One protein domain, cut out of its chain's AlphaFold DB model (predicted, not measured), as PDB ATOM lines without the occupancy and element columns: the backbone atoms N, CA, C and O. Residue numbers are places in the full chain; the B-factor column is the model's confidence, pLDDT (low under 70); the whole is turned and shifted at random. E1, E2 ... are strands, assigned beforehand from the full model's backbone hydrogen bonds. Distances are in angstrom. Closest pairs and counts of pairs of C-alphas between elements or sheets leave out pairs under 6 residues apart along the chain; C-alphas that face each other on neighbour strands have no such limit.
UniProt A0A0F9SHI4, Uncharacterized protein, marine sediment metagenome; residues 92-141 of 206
ATOM      1  N   ASN A  92     179.062 212.103 185.760       91.69
ATOM      2  CA  ASN A  92     178.110 212.592 184.770       91.69
ATOM      3  C   ASN A  92     178.838 213.085 183.530       91.69
ATOM      4  O   ASN A  92     179.855 213.778 183.622       91.69
ATOM      5  N   ASN A  93     178.294 212.765 182.369       90.94
ATOM      6  CA  ASN A  93     178.904 213.046 181.089       90.94
ATOM      7  C   ASN A  93     177.862 213.364 180.024       90.94
ATOM      8  O   ASN A  93     176.683 213.029 180.111       90.94
ATOM      9  N   PHE A  94     178.339 214.000 178.965       91.94
ATOM     10  CA  PHE A  94     177.572 214.136 177.744       91.94
ATOM     11  C   PHE A  94     177.528 212.810 176.992       91.94
ATOM     12  O   PHE A  94     178.552 212.146 176.823       91.94
ATOM     13  N   ASN A  95     176.347 212.474 176.490       92.75
ATOM     14  CA  ASN A  95     176.129 211.388 175.557       92.75
ATOM     15  C   ASN A  95     175.530 211.933 174.260       92.75
ATOM     16  O   ASN A  95     174.607 212.747 174.280       92.75
ATOM     17  N   ILE A  96     176.049 211.449 173.135       94.31
ATOM     18  CA  ILE A  96     175.483 211.691 171.811       94.31
ATOM     19  C   ILE A  96     175.141 210.329 171.235       94.31
ATOM     20  O   ILE A  96     176.035 209.526 170.969       94.31
ATOM     21  N   SER A  97     173.855 210.068 171.037       96.19
ATOM     22  CA  SER A  97     173.384 208.792 170.508       96.19
ATOM     23  C   SER A  97     172.746 208.964 169.137       96.19
ATOM     24  O   SER A  97     171.947 209.878 168.911       96.19
ATOM     25  N   ASN A  98     173.053 208.033 168.232       95.44
ATOM     26  CA  ASN A  98     172.241 207.826 167.041       95.44
ATOM     27  C   ASN A  98     170.847 207.311 167.439       95.44
ATOM     28  O   ASN A  98     170.577 206.993 168.597       95.44
ATOM     29  N   ALA A  99     169.954 207.229 166.461       97.69
ATOM     30  CA  ALA A  99     168.616 206.707 166.667       97.69
ATOM     31  C   ALA A  99     168.230 205.752 165.535       97.69
ATOM     32  O   ALA A  99     168.825 205.777 164.454       97.69
ATOM     33  N   ALA A 100     167.247 204.888 165.801       97.44
ATOM     34  CA  ALA A 100     166.673 204.015 164.784       97.44
ATOM     35  C   ALA A 100     166.057 204.839 163.640       97.44
ATOM     36  O   ALA A 100     165.688 206.002 163.823       97.44
ATOM     37  N   THR A 101     165.919 204.222 162.463       96.62
ATOM     38  CA  THR A 101     165.308 204.862 161.292       96.62
ATOM     39  C   THR A 101     163.967 205.504 161.660       96.62
ATOM     40  O   THR A 101     163.054 204.817 162.110       96.62
ATOM     41  N   GLY A 102     163.858 206.820 161.453       96.25
ATOM     42  CA  GLY A 102     162.650 207.606 161.736       96.25
ATOM     43  C   GLY A 102     162.642 208.367 163.069       96.25
ATOM     44  O   GLY A 102     161.678 209.081 163.329       96.25
ATOM     45  N   LEU A 103     163.690 208.265 163.891       96.94
ATOM     46  CA  LEU A 103     163.833 209.000 165.155       96.94
ATOM     47  C   LEU A 103     165.018 209.987 165.103       96.94
ATOM     48  O   LEU A 103     165.976 209.747 164.364       96.94
ATOM     49  N   PRO A 104     164.986 211.098 165.864       95.94
ATOM     50  CA  PRO A 104     166.105 212.034 165.915       95.94
ATOM     51  C   PRO A 104     167.246 211.497 166.798       95.94
ATOM     52  O   PRO A 104     166.974 210.831 167.800       95.94
ATOM     53  N   PRO A 105     168.517 211.812 166.488       97.62
ATOM     54  CA  PRO A 105     169.609 211.616 167.436       97.62
ATOM     55  C   PRO A 105     169.405 212.500 168.670       97.62
ATOM     56  O   PRO A 105     168.734 213.534 168.608       97.62
ATOM     57  N   ALA A 106     170.015 212.112 169.785       96.38
ATOM     58  CA  ALA A 106     169.894 212.839 171.041       96.38
ATOM     59  C   ALA A 106     171.264 213.297 171.537       96.38
ATOM     60  O   ALA A 106     172.230 212.534 171.508       96.38
ATOM     61  N   LEU A 107     171.316 214.539 172.019       95.25
ATOM     62  CA  LEU A 107     172.337 215.006 172.948       95.25
ATOM     63  C   LEU A 107     171.704 214.988 174.336       95.25
ATOM     64  O   LEU A 107     170.718 215.688 174.572       95.25
ATOM     65  N   SER A 108     172.256 214.191 175.236       94.69
ATOM     66  CA  SER A 108     171.778 214.091 176.608       94.69
ATOM     67  C   SER A 108     172.933 214.170 177.591       94.69
ATOM     68  O   SER A 108     174.100 214.003 177.235       94.69
ATOM     69  N   VAL A 109     172.597 214.445 178.844       96.25
ATOM     70  CA  VAL A 109     173.507 214.215 179.958       96.25
ATOM     71  C   VAL A 109     173.133 212.859 180.543       96.25
ATOM     72  O   VAL A 109     171.952 212.570 180.738       96.25
ATOM     73  N   VAL A 110     174.127 212.006 180.748       93.69
ATOM     74  CA  VAL A 110     173.989 210.690 181.374       93.69
ATOM     75  C   VAL A 110     174.976 210.595 182.534       93.69
ATOM     76  O   VAL A 110     175.852 211.443 182.681       93.69
ATOM     77  N   GLY A 111     174.813 209.592 183.379       93.44
ATOM     78  CA  GLY A 111     175.639 209.397 184.562       93.44
ATOM     79  C   GLY A 111     174.903 208.550 185.584       93.44
ATOM     80  O   GLY A 111     173.734 208.216 185.380       93.44
ATOM     81  N   SER A 112     175.584 208.165 186.667       92.75
ATOM     82  CA  SER A 112     174.899 207.465 187.761       92.75
ATOM     83  C   SER A 112     174.089 208.401 188.658       92.75
ATOM     84  O   SER A 112     173.287 207.913 189.453       92.75
ATOM     85  N   ASP A 113     174.268 209.718 188.542       93.38
ATOM     86  CA  ASP A 113     173.440 210.673 189.273       93.38
ATOM     87  C   ASP A 113     172.061 210.792 188.616       93.38
ATOM     88  O   ASP A 113     171.909 210.730 187.398       93.38
ATOM     89  N   THR A 114     171.030 210.941 189.446       92.44
ATOM     90  CA  THR A 114     169.632 210.812 189.013       92.44
ATOM     91  C   THR A 114     169.103 212.045 188.278       92.44
ATOM     92  O   THR A 114     168.419 211.892 187.270       92.44
ATOM     93  N   ASP A 115     169.438 213.248 188.746       92.75
ATOM     94  CA  ASP A 115     168.936 214.510 188.195       92.75
ATOM     95  C   ASP A 115     170.101 215.431 187.846       92.75
ATOM     96  O   ASP A 115     170.788 215.962 188.721       92.75
ATOM     97  N   ILE A 116     170.320 215.632 186.550       94.31
ATOM     98  CA  ILE A 116     171.438 216.419 186.036       94.31
ATOM     99  C   ILE A 116     170.980 217.290 184.875       94.31
ATOM    100  O   ILE A 116     170.378 216.834 183.904       94.31
ATOM    101  N   GLY A 117     171.252 218.583 185.005       91.75
ATOM    102  CA  GLY A 117     170.943 219.565 183.980       91.75
ATOM    103  C   GLY A 117     172.020 219.613 182.906       91.75
ATOM    104  O   GLY A 117     173.209 219.431 183.169       91.75
ATOM    105  N   LEU A 118     171.601 219.949 181.692       92.31
ATOM    106  CA  LEU A 118     172.505 220.416 180.657       92.31
ATOM    107  C   LEU A 118     172.712 221.924 180.822       92.31
ATOM    108  O   LEU A 118     171.809 222.704 180.533       92.31
ATOM    109  N   ASN A 119     173.902 222.338 181.257       90.19
ATOM    110  CA  ASN A 119     174.275 223.748 181.253       90.19
ATOM    111  C   ASN A 119     174.972 224.125 179.935       90.19
ATOM    112  O   ASN A 119     176.043 223.603 179.624       90.19
ATOM    113  N   LEU A 120     174.379 225.046 179.174       90.56
ATOM    114  CA  LEU A 120     174.956 225.604 177.951       90.56
ATOM    115  C   LEU A 120     175.403 227.033 178.235       90.56
ATOM    116  O   LEU A 120     174.580 227.933 178.380       90.56
ATOM    117  N   VAL A 121     176.716 227.231 178.318       89.50
ATOM    118  CA  VAL A 121     177.299 228.522 178.687       89.50
ATOM    119  C   VAL A 121     177.948 229.156 177.469       89.50
ATOM    120  O   VAL A 121     178.928 228.653 176.922       89.50
ATOM    121  N   THR A 122     177.397 230.286 177.050       91.69
ATOM    122  CA  THR A 122     177.976 231.165 176.037       91.69
ATOM    123  C   THR A 122     178.925 232.172 176.687       91.69
ATOM    124  O   THR A 122     178.939 232.361 177.903       91.69
ATOM    125  N   LYS A 123     179.764 232.833 175.887       90.75
ATOM    126  CA  LYS A 123     180.700 233.855 176.374       90.75
ATOM    127  C   LYS A 123     180.199 235.252 176.009       90.75
ATOM    128  O   LYS A 123     179.786 235.476 174.874       90.75
ATOM    129  N   GLY A 124     180.314 236.208 176.935       90.31
ATOM    130  CA  GLY A 124     179.924 237.602 176.698       90.31
ATOM    131  C   GLY A 124     178.427 237.728 176.409       90.31
ATOM    132  O   GLY A 124     177.618 237.158 177.124       90.31
ATOM    133  N   THR A 125     178.067 238.445 175.348       86.81
ATOM    134  CA  THR A 125     176.675 238.636 174.901       86.81
ATOM    135  C   THR A 125     176.160 237.499 174.004       86.81
ATOM    136  O   THR A 125     175.212 237.695 173.250       86.81
ATOM    137  N   GLY A 126     176.829 236.339 173.981       90.38
ATOM    138  CA  GLY A 126     176.406 235.200 173.163       90.38
ATOM    139  C   GLY A 126     175.133 234.542 173.698       90.38
ATOM    140  O   GLY A 126     174.908 234.530 174.905       90.38
ATOM    141  N   VAL A 127     174.341 233.930 172.816       89.81
ATOM    142  CA  VAL A 127     173.062 233.287 173.164       89.81
ATOM    143  C   VAL A 127     173.033 231.810 172.765       89.81
ATOM    144  O   VAL A 127     173.761 231.390 171.859       89.81
ATOM    145  N   VAL A 128     172.215 231.003 173.445       92.12
ATOM    146  CA  VAL A 128     172.034 229.583 173.114       92.12
ATOM    147  C   VAL A 128     171.126 229.485 171.902       92.12
ATOM    148  O   VAL A 128     170.008 229.992 171.930       92.12
ATOM    149  N   GLN A 129     171.597 228.812 170.851       91.62
ATOM    150  CA  GLN A 129     170.879 228.731 169.584       91.62
ATOM    151  C   GLN A 129     170.595 227.288 169.171       91.62
ATOM    152  O   GLN A 129     171.482 226.438 169.211       91.62
ATOM    153  N   ALA A 130     169.377 227.031 168.703       91.19
ATOM    154  CA  ALA A 130     168.989 225.801 168.025       91.19
ATOM    155  C   ALA A 130     168.583 226.155 166.596       91.19
ATOM    156  O   ALA A 130     167.702 226.985 166.387       91.19
ATOM    157  N   ASN A 131     169.254 225.559 165.606       90.44
ATOM    158  CA  ASN A 131     169.078 225.918 164.192       90.44
ATOM    159  C   ASN A 131     169.232 227.430 163.940       90.44
ATOM    160  O   ASN A 131     168.491 228.018 163.158       90.44
ATOM    161  N   SER A 132     170.203 228.056 164.615       88.50
ATOM    162  CA  SER A 132     170.451 229.511 164.587       88.50
ATOM    163  C   SER A 132     169.334 230.384 165.190       88.50
ATOM    164  O   SER A 132     169.329 231.589 164.967       88.50
ATOM    165  N   VAL A 133     168.390 229.806 165.943       84.12
ATOM    166  CA  VAL A 133     167.347 230.540 166.681       84.12
ATOM    167  C   VAL A 133     167.674 230.529 168.160       84.12
ATOM    168  O   VAL A 133     167.939 229.463 168.712       84.12
ATOM    169  N   GLU A 134     167.623 231.692 168.802       87.25
ATOM    170  CA  GLU A 134     167.759 231.793 170.248       87.25
ATOM    171  C   GLU A 134     166.684 230.942 170.944       87.25
ATOM    172  O   GLU A 134     165.484 231.147 170.769       87.25
ATOM    173  N   VAL A 135     167.125 229.934 171.696       83.06
ATOM    174  CA  VAL A 135     166.239 228.976 172.382       83.06
ATOM    175  C   VAL A 135     165.480 229.654 173.522       83.06
ATOM    176  O   VAL A 135     164.363 229.272 173.860       83.06
ATOM    177  N   VAL A 136     166.099 230.661 174.121       75.94
ATOM    178  CA  VAL A 136     165.562 231.481 175.197       75.94
ATOM    179  C   VAL A 136     166.294 232.801 175.123       75.94
ATOM    180  O   VAL A 136     167.523 232.772 175.067       75.94
ATOM    181  N   THR A 137     165.568 233.925 175.130       68.56
ATOM    182  CA  THR A 137     166.229 235.222 175.263       68.56
ATOM    183  C   THR A 137     166.908 235.236 176.619       68.56
ATOM    184  O   THR A 137     166.218 235.392 177.629       68.56
ATOM    185  N   ILE A 138     168.223 234.996 176.688       68.31
ATOM    186  CA  ILE A 138     168.946 234.951 177.971       68.31
ATOM    187  C   ILE A 138     169.189 236.388 178.434       68.31
ATOM    188  O   ILE A 138     170.307 236.885 178.406       68.31
ATOM    189  N   SER A 139     168.056 237.010 178.799       58.47
ATOM    190  CA  SER A 139     167.761 238.368 179.274       58.47
ATOM    191  C   SER A 139     166.513 239.030 178.610       58.47
ATOM    192  O   SER A 139     166.392 240.245 178.733       58.47
ATOM    193  N   GLY A 140     165.582 238.317 177.924       55.19
ATOM    194  CA  GLY A 140     164.408 238.920 177.218       55.19
ATOM    195  C   GLY A 140     163.130 238.046 177.051       55.19
ATOM    196  O   GLY A 140     163.012 236.986 177.660       55.19
ATOM    197  N   THR A 141     162.146 238.506 176.257       63.47
ATOM    198  CA  THR A 141     160.735 238.032 176.245       63.47
ATOM    199  C   THR A 141     160.516 236.576 175.795       63.47
ATOM    200  O   THR A 141     161.059 236.133 174.786       63.47
TER     201      THR A 141
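What this domain is: This is residues 92 to 141 of the 206 residues of an uncharacterized protein of marine sediment metagenome (UniProt A0A0F9SHI4). With little regular structure, this is a loose pair of parts: a hairpin of two strands, E1 and E2, and a long stretch with no named element, residues 112 to 141, that runs away from E2 and folds back on itself at the far side. The hairpin's turn, residues 99 to 104, sticks out free. The printed part has 50 residues, no named helix and two antiparallel strands, E1 then E2; it is all strand, though these hold only 12 residues. It is loose, with a radius of gyration of the C-alphas of 14.0 A and spans of 35 by 30 by 18 A.

Where its parts are: E1, residues 92 to 97, is 15.5 A long and begins at C-alpha 92 (178.110, 212.592, 184.770). E2, residues 106 to 111, is 15.1 A long and ends at C-alpha 111 (175.639, 209.397, 184.562).

How they stand to each other: E1 and E2 form a hairpin over a short link, antiparallel at 150 degrees between directions. N 95 and O 108, 2.8 A apart, are within hydrogen-bond range. Residues 129 to 130 pair antiparallel with 133 to 134.

The domain as a whole: The C-alphas farthest apart, of Thr 101 and Gly 124, are 39.0 A apart. The printed part has no cut. Residues 137 to 141 have pLDDT under 70.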